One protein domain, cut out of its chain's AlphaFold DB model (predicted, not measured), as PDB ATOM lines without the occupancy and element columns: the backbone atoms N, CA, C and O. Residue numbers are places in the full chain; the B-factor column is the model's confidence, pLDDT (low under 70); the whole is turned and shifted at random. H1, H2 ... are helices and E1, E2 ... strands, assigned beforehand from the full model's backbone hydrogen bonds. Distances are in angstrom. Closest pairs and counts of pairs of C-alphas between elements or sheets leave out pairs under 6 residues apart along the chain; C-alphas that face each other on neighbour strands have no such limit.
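Overview. This is residues 3 to 39 and 136 to 177 of the 208 residues of an uncharacterized protein of Hymenobacter sp. Fur1 (UniProt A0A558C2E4). A strongly twisted sheet of three strands has one long helix, H3, over one of its faces, running along the strands, while the other face is bare. The short helix H2 only grazes the sheet, and H1 is not on it. The printed part has 79 residues with three named helices and three named strands, in the order E1 H1 E2 H2 H3 E3; the sheet runs E1 - E3 - E2, all antiparallel, and the class is mixed. It is compact, with a radius of gyration of the C-alphas of 13.2 A, yet elongated, spanning 39 by 24 by 22 A.

Arrangement. E3, residues 166 to 176, is the inner strand. E1, residues 3 to 9, is antiparallel to it at 157 degrees, with N 7 and O 172 2.9 A apart, within hydrogen-bond range. E2, residues 31 to 38, is antiparallel to E3 at 151 degrees, with N 33 and O 171 at 2.8 A. H3, residues 150 to 162, is on the sheet over E3 and E2 at a height of 10.1 A, along the strands at 19 degrees to E3 on the local plane; its closest C-alphas to E3 are those of Tyr 156 and Ile 168, 7.1 A. H2, residues 142 to 147, only grazes the sheet with residues 142 to 146. H1, residues 17 to 20, is close to H2 but not clearly touching, the closest C-alphas being Val 17 and Pro 143, 7.2 A. E1, H1 and E2 form a split strand-helix-strand unit, two strands running the same way with E3 between them; its crossover is right-handed. In H2 and H3 every O i to N i+4 pair is within hydrogen-bond range; H1 is too short for such a pair.

Along the chain. E3 is 31.6 A long, E2 23.2 A, H3 18.2 A and E1 17.0 A. E1 begins at C-alpha 3 (83.465, -29.584, -54.496), and E3 ends at C-alpha 176 (84.471, -31.750, -48.540).

Size, cuts and confidence. The two C-alphas farthest apart are those of Asp 137 and Asp 165, 39.8 A. Residues 40 to 135 are not printed, and C-alphas 39 and 136 are 37.1 A apart across the cut. Of the links that are printed whole, none is long. Residues 136 to 142 and 147 have pLDDT under 70.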
ATOM      1  N   LEU A   3      82.786 -30.863 -54.319       89.06
ATOM      2  CA  LEU A   3      83.465 -29.584 -54.496       89.06
ATOM      3  C   LEU A   3      82.733 -28.549 -53.636       89.06
ATOM      4  O   LEU A   3      81.545 -28.319 -53.841       89.06
ATOM      5  N   ASP A   4      83.445 -27.956 -52.687       90.25
ATOM      6  CA  ASP A   4      82.897 -26.939 -51.789       90.25
ATOM      7  C   ASP A   4      83.159 -25.536 -52.352       90.25
ATOM      8  O   ASP A   4      82.233 -24.769 -52.615       90.25
ATOM      9  N   ARG A   5      84.425 -25.224 -52.659       92.44
ATOM     10  CA  ARG A   5      84.821 -23.918 -53.213       92.44
ATOM     11  C   ARG A   5      85.777 -24.066 -54.378       92.44
ATOM     12  O   ARG A   5      86.660 -24.923 -54.357       92.44
ATOM     13  N   MET A   6      85.644 -23.180 -55.364       93.25
ATOM     14  CA  MET A   6      86.564 -23.100 -56.492       93.25
ATOM     15  C   MET A   6      86.821 -21.653 -56.897       93.25
ATOM     16  O   MET A   6      85.891 -20.897 -57.165       93.25
ATOM     17  N   MET A   7      88.097 -21.294 -57.004       93.19
ATOM     18  CA  MET A   7      88.536 -19.996 -57.506       93.19
ATOM     19  C   MET A   7      89.412 -20.192 -58.742       93.19
ATOM     20  O   MET A   7      90.381 -20.945 -58.697       93.19
ATOM     21  N   ILE A   8      89.088 -19.506 -59.839       93.75
ATOM     22  CA  ILE A   8      89.865 -19.545 -61.084       93.75
ATOM     23  C   ILE A   8      90.602 -18.218 -61.246       93.75
ATOM     24  O   ILE A   8      89.975 -17.164 -61.327       93.75
ATOM     25  N   ILE A   9      91.929 -18.270 -61.312       93.12
ATOM     26  CA  ILE A   9      92.806 -17.092 -61.373       93.12
ATOM     27  C   ILE A   9      93.958 -17.304 -62.353       93.12
ATOM     28  O   ILE A   9      94.188 -18.416 -62.820       93.12
ATOM     29  N   GLN A  10      94.732 -16.258 -62.639       91.69
ATOM     30  CA  GLN A  10      96.076 -16.437 -63.204       91.69
ATOM     31  C   GLN A  10      97.130 -16.201 -62.119       91.69
ATOM     32  O   GLN A  10      96.843 -15.640 -61.063       91.69
ATOM     33  N   GLN A  11      98.378 -16.585 -62.392       88.50
ATOM     34  CA  GLN A  11      99.492 -16.416 -61.453       88.50
ATOM     35  C   GLN A  11      99.659 -14.973 -60.944       88.50
ATOM     36  O   GLN A  11     100.041 -14.790 -59.790       88.50
ATOM     37  N   SER A  12      99.332 -13.960 -61.758       88.06
ATOM     38  CA  SER A  12      99.374 -12.544 -61.353       88.06
ATOM     39  C   SER A  12      98.496 -12.231 -60.141       88.06
ATOM     40  O   SER A  12      98.807 -11.319 -59.384       88.06
ATOM     41  N   ASP A  13      97.418 -12.991 -59.954       89.62
ATOM     42  CA  ASP A  13      96.399 -12.723 -58.938       89.62
ATOM     43  C   ASP A  13      96.621 -13.584 -57.681       89.62
ATOM     44  O   ASP A  13      95.963 -13.393 -56.663       89.62
ATOM     45  N   LEU A  14      97.595 -14.506 -57.716       87.06
ATOM     46  CA  LEU A  14      97.922 -15.414 -56.612       87.06
ATOM     47  C   LEU A  14      98.338 -14.665 -55.335       87.06
ATOM     48  O   LEU A  14      98.214 -15.186 -54.227       87.06
ATOM     49  N   GLY A  15      98.857 -13.443 -55.487       83.81
ATOM     50  CA  GLY A  15      99.181 -12.549 -54.378       83.81
ATOM     51  C   GLY A  15      97.958 -12.173 -53.544       83.81
ATOM     52  O   GLY A  15      98.064 -12.167 -52.325       83.81
ATOM     53  N   SER A  16      96.817 -11.956 -54.199       86.56
ATOM     54  CA  SER A  16      95.592 -11.424 -53.595       86.56
ATOM     55  C   SER A  16      94.644 -12.496 -53.062       86.56
ATOM     56  O   SER A  16      93.665 -12.163 -52.410       86.56
ATOM     57  N   VAL A  17      94.901 -13.782 -53.319       86.62
ATOM     58  CA  VAL A  17      93.997 -14.873 -52.900       86.62
ATOM     59  C   VAL A  17      93.779 -14.884 -51.389       86.62
ATOM     60  O   VAL A  17      92.650 -15.065 -50.940       86.62
ATOM     61  N   ASN A  18      94.848 -14.662 -50.618       81.25
ATOM     62  CA  ASN A  18      94.778 -14.651 -49.157       81.25
ATOM     63  C   ASN A  18      94.025 -13.419 -48.627       81.25
ATOM     64  O   ASN A  18      93.453 -13.499 -47.553       81.25
ATOM     65  N   ASP A  19      93.980 -12.321 -49.387       86.25
ATOM     66  CA  ASP A  19      93.278 -11.090 -48.995       86.25
ATOM     67  C   ASP A  19      91.756 -11.184 -49.219       86.25
ATOM     68  O   ASP A  19      91.001 -10.337 -48.750       86.25
ATOM     69  N   LEU A  20      91.298 -12.186 -49.981       86.69
ATOM     70  CA  LEU A  20      89.884 -12.372 -50.317       86.69
ATOM     71  C   LEU A  20      89.115 -13.198 -49.279       86.69
ATOM     72  O   LEU A  20      87.902 -13.336 -49.426       86.69
ATOM     73  N   ASP A  21      89.803 -13.810 -48.307       86.50
ATOM     74  CA  ASP A  21      89.228 -14.725 -47.305       86.50
ATOM     75  C   ASP A  21      88.302 -15.811 -47.904       86.50
ATOM     76  O   ASP A  21      87.404 -16.352 -47.256       86.50
ATOM     77  N   TYR A  22      88.515 -16.152 -49.181       89.44
ATOM     78  CA  TYR A  22      87.651 -17.076 -49.917       89.44
ATOM     79  C   TYR A  22      87.879 -18.534 -49.509       89.44
ATOM     80  O   TYR A  22      86.945 -19.333 -49.548       89.44
ATOM     81  N   PHE A  23      89.099 -18.886 -49.104       88.75
ATOM     82  CA  PHE A  23      89.423 -20.185 -48.519       88.75
ATOM     83  C   PHE A  23      89.653 -20.001 -47.025       88.75
ATOM     84  O   PHE A  23      90.494 -19.205 -46.618       88.75
ATOM     85  N   THR A  24      88.902 -20.737 -46.216       86.25
ATOM     86  CA  THR A  24      88.945 -20.655 -44.753       86.25
ATOM     87  C   THR A  24      89.572 -21.926 -44.177       86.25
ATOM     88  O   THR A  24      89.740 -22.902 -44.908       86.25
ATOM     89  N   PRO A  25      89.902 -21.971 -42.875       82.69
ATOM     90  CA  PRO A  25      90.330 -23.214 -42.231       82.69
ATOM     91  C   PRO A  25      89.326 -24.372 -42.370       82.69
ATOM     92  O   PRO A  25      89.753 -25.517 -42.457       82.69
ATOM     93  N   ASP A  26      88.023 -24.072 -42.438       84.12
ATOM     94  CA  ASP A  26      86.957 -25.067 -42.652       84.12
ATOM     95  C   ASP A  26      86.795 -25.472 -44.129       84.12
ATOM     96  O   ASP A  26      86.342 -26.572 -44.426       84.12
ATOM     97  N   SER A  27      87.218 -24.601 -45.051       86.25
ATOM     98  CA  SER A  27      87.186 -24.810 -46.505       86.25
ATOM     99  C   SER A  27      88.574 -24.577 -47.133       86.25
ATOM    100  O   SER A  27      88.752 -23.642 -47.931       86.25
ATOM    101  N   PRO A  28      89.596 -25.359 -46.749       85.81
ATOM    102  CA  PRO A  28      90.974 -25.098 -47.140       85.81
ATOM    103  C   PRO A  28      91.258 -25.476 -48.601       85.81
ATOM    104  O   PRO A  28      90.829 -26.508 -49.118       85.81
ATOM    105  N   CYS A  29      92.075 -24.664 -49.277       87.94
ATOM    106  CA  CYS A  29      92.526 -24.968 -50.634       87.94
ATOM    107  C   CYS A  29      93.673 -25.992 -50.622       87.94
ATOM    108  O   CYS A  29      94.847 -25.629 -50.482       87.94
ATOM    109  N   HIS A  30      93.337 -27.270 -50.808       83.69
ATOM    110  CA  HIS A  30      94.307 -28.372 -50.818       83.69
ATOM    111  C   HIS A  30      94.623 -28.930 -52.200       83.69
ATOM    112  O   HIS A  30      95.635 -29.617 -52.347       83.69
ATOM    113  N   ILE A  31      93.788 -28.659 -53.201       89.31
ATOM    114  CA  ILE A  31      93.990 -29.130 -54.571       89.31
ATOM    115  C   ILE A  31      94.039 -27.918 -55.488       89.31
ATOM    116  O   ILE A  31      93.268 -26.971 -55.341       89.31
ATOM    117  N   TYR A  32      94.960 -27.949 -56.442       91.88
ATOM    118  CA  TYR A  32      95.007 -26.969 -57.508       91.88
ATOM    119  C   TYR A  32      95.182 -27.651 -58.857       91.88
ATOM    120  O   TYR A  32      95.845 -28.680 -58.983       91.88
ATOM    121  N   PHE A  33      94.617 -27.026 -59.874       94.00
ATOM    122  CA  PHE A  33      94.731 -27.425 -61.261       94.00
ATOM    123  C   PHE A  33      95.508 -26.332 -61.979       94.00
ATOM    124  O   PHE A  33      95.183 -25.152 -61.849       94.00
ATOM    125  N   VAL A  34      96.536 -26.722 -62.720       94.06
ATOM    126  CA  VAL A  34      97.160 -25.863 -63.718       94.06
ATOM    127  C   VAL A  34      96.483 -26.192 -65.031       94.06
ATOM    128  O   VAL A  34      96.563 -27.321 -65.516       94.06
ATOM    129  N   CYS A  35      95.792 -25.207 -65.574       95.56
ATOM    130  CA  CYS A  35      95.000 -25.343 -66.776       95.56
ATOM    131  C   CYS A  35      95.519 -24.409 -67.861       95.56
ATOM    132  O   CYS A  35      96.171 -23.404 -67.571       95.56
ATOM    133  N   ARG A  36      95.163 -24.695 -69.108       94.69
ATOM    134  CA  ARG A  36      95.298 -23.746 -70.209       94.69
ATOM    135  C   ARG A  36      93.981 -23.543 -70.938       94.69
ATOM    136  O   ARG A  36      93.098 -24.392 -70.889       94.69
ATOM    137  N   ARG A  37      93.883 -22.408 -71.619       94.69
ATOM    138  CA  ARG A  37      92.862 -22.129 -72.634       94.69
ATOM    139  C   ARG A  37      93.424 -21.171 -73.685       94.69
ATOM    140  O   ARG A  37      94.438 -20.525 -73.397       94.69
ATOM    141  N   PRO A  38      92.785 -21.036 -74.856       95.62
ATOM    142  CA  PRO A  38      93.148 -20.029 -75.845       95.62
ATOM    143  C   PRO A  38      93.288 -18.628 -75.245       95.62
ATOM    144  O   PRO A  38      92.504 -18.214 -74.385       95.62
ATOM    145  N   ARG A  39      94.274 -17.873 -75.725       95.62
ATOM    146  CA  ARG A  39      94.444 -16.465 -75.388       95.62
ATOM    147  C   ARG A  39      93.302 -15.676 -75.998       95.62
ATOM    148  O   ARG A  39      93.089 -15.690 -77.209       95.62
ATOM    149  N   VAL A 136     102.412 -30.602 -43.578       47.22
ATOM    150  CA  VAL A 136     102.461 -31.538 -42.436       47.22
ATOM    151  C   VAL A 136     101.846 -30.938 -41.152       47.22
ATOM    152  O   VAL A 136     101.472 -31.689 -40.269       47.22
ATOM    153  N   ASP A 137     101.626 -29.615 -41.102       49.78
ATOM    154  CA  ASP A 137     101.049 -28.891 -39.954       49.78
ATOM    155  C   ASP A 137     100.009 -27.821 -40.355       49.78
ATOM    156  O   ASP A 137      99.892 -26.781 -39.710       49.78
ATOM    157  N   GLY A 138      99.316 -27.965 -41.494       51.19
ATOM    158  CA  GLY A 138      98.336 -26.958 -41.956       51.19
ATOM    159  C   GLY A 138      98.921 -25.576 -42.322       51.19
ATOM    160  O   GLY A 138      98.201 -24.697 -42.779       51.19
ATOM    161  N   ALA A 139     100.238 -25.386 -42.187       47.47
ATOM    162  CA  ALA A 139     100.912 -24.090 -42.300       47.47
ATOM    163  C   ALA A 139     101.150 -23.585 -43.738       47.47
ATOM    164  O   ALA A 139     101.726 -22.513 -43.919       47.47
ATOM    165  N   ARG A 140     100.782 -24.349 -44.778       55.09
ATOM    166  CA  ARG A 140     100.947 -23.930 -46.183       55.09
ATOM    167  C   ARG A 140      99.713 -24.273 -47.004       55.09
ATOM    168  O   ARG A 140      99.416 -25.449 -47.213       55.09
ATOM    169  N   THR A 141      99.046 -23.239 -47.500       66.31
ATOM    170  CA  THR A 141      97.918 -23.353 -48.432       66.31
ATOM    171  C   THR A 141      98.420 -23.587 -49.869       66.31
ATOM    172  O   THR A 141      99.600 -23.352 -50.166       66.31
ATOM    173  N   ALA A 142      97.563 -24.060 -50.788       69.62
ATOM    174  CA  ALA A 142      97.929 -24.187 -52.209       69.62
ATOM    175  C   ALA A 142      98.522 -22.893 -52.801       69.62
ATOM    176  O   ALA A 142      99.569 -22.990 -53.453       69.62
ATOM    177  N   PRO A 143      97.945 -21.696 -52.554       70.19
ATOM    178  CA  PRO A 143      98.536 -20.432 -52.987       70.19
ATOM    179  C   PRO A 143      99.995 -20.235 -52.569       70.19
ATOM    180  O   PRO A 143     100.834 -19.884 -53.402       70.19
ATOM    181  N   ASP A 144     100.327 -20.505 -51.306       70.69
ATOM    182  CA  ASP A 144     101.681 -20.286 -50.781       70.69
ATOM    183  C   ASP A 144     102.693 -21.245 -51.413       70.69
ATOM    184  O   ASP A 144     103.824 -20.864 -51.735       70.69
ATOM    185  N   ARG A 145     102.273 -22.494 -51.658       71.44
ATOM    186  CA  ARG A 145     103.095 -23.482 -52.363       71.44
ATOM    187  C   ARG A 145     103.332 -23.068 -53.813       71.44
ATOM    188  O   ARG A 145     104.465 -23.146 -54.277       71.44
ATOM    189  N   LEU A 146     102.294 -22.612 -54.511       74.25
ATOM    190  CA  LEU A 146     102.352 -22.241 -55.928       74.25
ATOM    191  C   LEU A 146     103.309 -21.074 -56.208       74.25
ATOM    192  O   LEU A 146     103.988 -21.092 -57.233       74.25
ATOM    193  N   LYS A 147     103.444 -20.111 -55.285       69.81
ATOM    194  CA  LYS A 147     104.366 -18.964 -55.433       69.81
ATOM    195  C   LYS A 147     105.835 -19.376 -55.605       69.81
ATOM    196  O   LYS A 147     106.586 -18.678 -56.278       69.81
ATOM    197  N   SER A 148     106.243 -20.501 -55.018       71.06
ATOM    198  CA  SER A 148     107.635 -20.984 -55.019       71.06
ATOM    199  C   SER A 148     107.827 -22.309 -55.769       71.06
ATOM    200  O   SER A 148     108.895 -22.916 -55.699       71.06
ATOM    201  N   HIS A 149     106.803 -22.786 -56.484       74.56
ATOM    202  CA  HIS A 149     106.807 -24.133 -57.044       74.56
ATOM    203  C   HIS A 149     107.552 -24.207 -58.381       74.56
ATOM    204  O   HIS A 149     107.079 -23.688 -59.396       74.56
ATOM    205  N   SER A 150     108.667 -24.939 -58.413       74.94
ATOM    206  CA  SER A 150     109.455 -25.169 -59.631       74.94
ATOM    207  C   SER A 150     108.639 -25.816 -60.756       74.94
ATOM    208  O   SER A 150     108.768 -25.413 -61.906       74.94
ATOM    209  N   THR A 151     107.724 -26.748 -60.452       79.12
ATOM    210  CA  THR A 151     106.856 -27.359 -61.481       79.12
ATOM    211  C   THR A 151     105.944 -26.335 -62.150       79.12
ATOM    212  O   THR A 151     105.749 -26.408 -63.356       79.12
ATOM    213  N   LEU A 152     105.405 -25.362 -61.401       81.31
ATOM    214  CA  LEU A 152     104.550 -24.333 -61.996       81.31
ATOM    215  C   LEU A 152     105.367 -23.455 -62.946       81.31
ATOM    216  O   LEU A 152     104.945 -23.197 -64.067       81.31
ATOM    217  N   GLN A 153     106.554 -23.032 -62.507       83.69
ATOM    218  CA  GLN A 153     107.470 -22.233 -63.320       83.69
ATOM    219  C   GLN A 153     107.899 -22.974 -64.595       83.69
ATOM    220  O   GLN A 153     107.941 -22.367 -65.666       83.69
ATOM    221  N   ASN A 154     108.148 -24.284 -64.505       84.50
ATOM    222  CA  ASN A 154     108.446 -25.125 -65.664       84.50
ATOM    223  C   ASN A 154     107.260 -25.190 -66.635       84.50
ATOM    224  O   ASN A 154     107.457 -24.934 -67.819       84.50
ATOM    225  N   ILE A 155     106.034 -25.431 -66.146       84.12
ATOM    226  CA  ILE A 155     104.826 -25.437 -66.992       84.12
ATOM    227  C   ILE A 155     104.656 -24.088 -67.699       84.12
ATOM    228  O   ILE A 155     104.414 -24.057 -68.900       84.12
ATOM    229  N   TYR A 156     104.823 -22.969 -66.988       84.88
ATOM    230  CA  TYR A 156     104.769 -21.639 -67.604       84.88
ATOM    231  C   TYR A 156     105.841 -21.461 -68.686       84.88
ATOM    232  O   TYR A 156     105.542 -20.934 -69.756       84.88
ATOM    233  N   SER A 157     107.070 -21.912 -68.429       85.25
ATOM    234  CA  SER A 157     108.181 -21.794 -69.380       85.25
ATOM    235  C   SER A 157     107.923 -22.607 -70.650       85.25
ATOM    236  O   SER A 157     108.067 -22.085 -71.752       85.25
ATOM    237  N   GLU A 158     107.483 -23.857 -70.506       87.25
ATOM    238  CA  GLU A 158     107.150 -24.727 -71.637       87.25
ATOM    239  C   GLU A 158     105.928 -24.225 -72.409       87.25
ATOM    240  O   GLU A 158     105.951 -24.199 -73.639       87.25
ATOM    241  N   ALA A 159     104.881 -23.778 -71.710       85.12
ATOM    242  CA  ALA A 159     103.663 -23.276 -72.338       85.12
ATOM    243  C   ALA A 159     103.920 -22.012 -73.163       85.12
ATOM    244  O   ALA A 159     103.413 -21.900 -74.273       85.12
ATOM    245  N   ILE A 160     104.737 -21.080 -72.665       83.00
ATOM    246  CA  ILE A 160     105.082 -19.859 -73.408       83.00
ATOM    247  C   ILE A 160     105.859 -20.188 -74.692       83.00
ATOM    248  O   ILE A 160     105.663 -19.520 -75.705       83.00
ATOM    249  N   ILE A 161     106.730 -21.201 -74.657       87.00
ATOM    250  CA  ILE A 161     107.555 -21.594 -75.808       87.00
ATOM    251  C   ILE A 161     106.728 -22.364 -76.841       87.00
ATOM    252  O   ILE A 161     106.807 -22.071 -78.031       87.00
ATOM    253  N   ASN A 162     105.946 -23.347 -76.392       90.00
ATOM    254  CA  ASN A 162     105.281 -24.298 -77.280       90.00
ATOM    255  C   ASN A 162     103.863 -23.868 -77.679       90.00
ATOM    256  O   ASN A 162     103.379 -24.281 -78.728       90.00
ATOM    257  N   ASN A 163     103.190 -23.063 -76.851       91.06
ATOM    258  CA  ASN A 163     101.792 -22.654 -77.024       91.06
ATOM    259  C   ASN A 163     101.590 -21.167 -76.661       91.06
ATOM    260  O   ASN A 163     100.840 -20.846 -75.731       91.06
ATOM    261  N   PRO A 164     102.254 -20.229 -77.367       91.19
ATOM    262  CA  PRO A 164     102.142 -18.790 -77.087       91.19
ATOM    263  C   PRO A 164     100.715 -18.239 -77.274       91.19
ATOM    264  O   PRO A 164     100.351 -17.202 -76.703       91.19
ATOM    265  N   ASP A 165      99.909 -18.954 -78.055       93.75
ATOM    266  CA  ASP A 165      98.489 -18.735 -78.301       93.75
ATOM    267  C   ASP A 165      97.587 -19.135 -77.130       93.75
ATOM    268  O   ASP A 165      96.391 -18.869 -77.167       93.75
ATOM    269  N   SER A 166      98.140 -19.731 -76.073       93.38
ATOM    270  CA  SER A 166      97.413 -20.120 -74.868       93.38
ATOM    271  C   SER A 166      97.760 -19.245 -73.662       93.38
ATOM    272  O   SER A 166      98.816 -18.614 -73.564       93.38
ATOM    273  N   GLU A 167      96.853 -19.232 -72.692       93.12
ATOM    274  CA  GLU A 167      97.060 -18.660 -71.368       93.12
ATOM    275  C   GLU A 167      96.980 -19.743 -70.301       93.12
ATOM    276  O   GLU A 167      96.097 -20.599 -70.347       93.12
ATOM    277  N   ILE A 168      97.860 -19.659 -69.303       94.56
ATOM    278  CA  ILE A 168      97.813 -20.524 -68.126       94.56
ATOM    279  C   ILE A 168      96.892 -19.921 -67.066       94.56
ATOM    280  O   ILE A 168      96.994 -18.738 -66.721       94.56
ATOM    281  N   TRP A 169      96.023 -20.773 -66.537       95.06
ATOM    282  CA  TRP A 169      95.063 -20.495 -65.482       95.06
ATOM    283  C   TRP A 169      95.256 -21.486 -64.336       95.06
ATOM    284  O   TRP A 169      95.727 -22.605 -64.523       95.06
ATOM    285  N   LEU A 170      94.895 -21.062 -63.135       94.31
ATOM    286  CA  LEU A 170      94.935 -21.857 -61.922       94.31
ATOM    287  C   LEU A 170      93.508 -22.011 -61.416       94.31
ATOM    288  O   LEU A 170      92.862 -21.002 -61.136       94.31
ATOM    289  N   ALA A 171      93.027 -23.245 -61.283       94.44
ATOM    290  CA  ALA A 171      91.813 -23.521 -60.525       94.44
ATOM    291  C   ALA A 171      92.217 -24.004 -59.131       94.44
ATOM    292  O   ALA A 171      92.871 -25.030 -58.981       94.44
ATOM    293  N   LEU A 172      91.875 -23.229 -58.115       93.75
ATOM    294  CA  LEU A 172      92.122 -23.511 -56.708       93.75
ATOM    295  C   LEU A 172      90.853 -24.123 -56.122       93.75
ATOM    296  O   LEU A 172      89.793 -23.514 -56.252       93.75
ATOM    297  N   ALA A 173      90.939 -25.307 -55.519       92.56
ATOM    298  CA  ALA A 173      89.770 -26.070 -55.096       92.56
ATOM    299  C   ALA A 173      89.845 -26.532 -53.631       92.56
ATOM    300  O   ALA A 173      90.863 -27.061 -53.167       92.56
ATOM    301  N   SER A 174      88.716 -26.366 -52.941       90.69
ATOM    302  CA  SER A 174      88.395 -26.969 -51.646       90.69
ATOM    303  C   SER A 174      87.375 -28.084 -51.861       90.69
ATOM    304  O   SER A 174      86.390 -27.898 -52.583       90.69
ATOM    305  N   PHE A 175      87.600 -29.233 -51.233       87.06
ATOM    306  CA  PHE A 175      86.705 -30.382 -51.304       87.06
ATOM    307  C   PHE A 175      86.293 -30.822 -49.906       87.06
ATOM    308  O   PHE A 175      87.133 -30.955 -49.020       87.06
ATOM    309  N   GLU A 176      85.017 -31.157 -49.755       82.62
ATOM    310  CA  GLU A 176      84.471 -31.750 -48.540       82.62
ATOM    311  C   GLU A 176      84.243 -33.254 -48.710       82.62
ATOM    312  O   GLU A 176      83.812 -33.753 -49.760       82.62
ATOM    313  N   GLN A 177      84.499 -34.015 -47.650       74.75
ATOM    314  CA  GLN A 177      84.262 -35.451 -47.640       74.75
ATOM    315  C   GLN A 177      82.851 -35.769 -47.133       74.75
ATOM    316  O   GLN A 177      82.575 -35.727 -45.940       74.75
TER     317      GLN A 177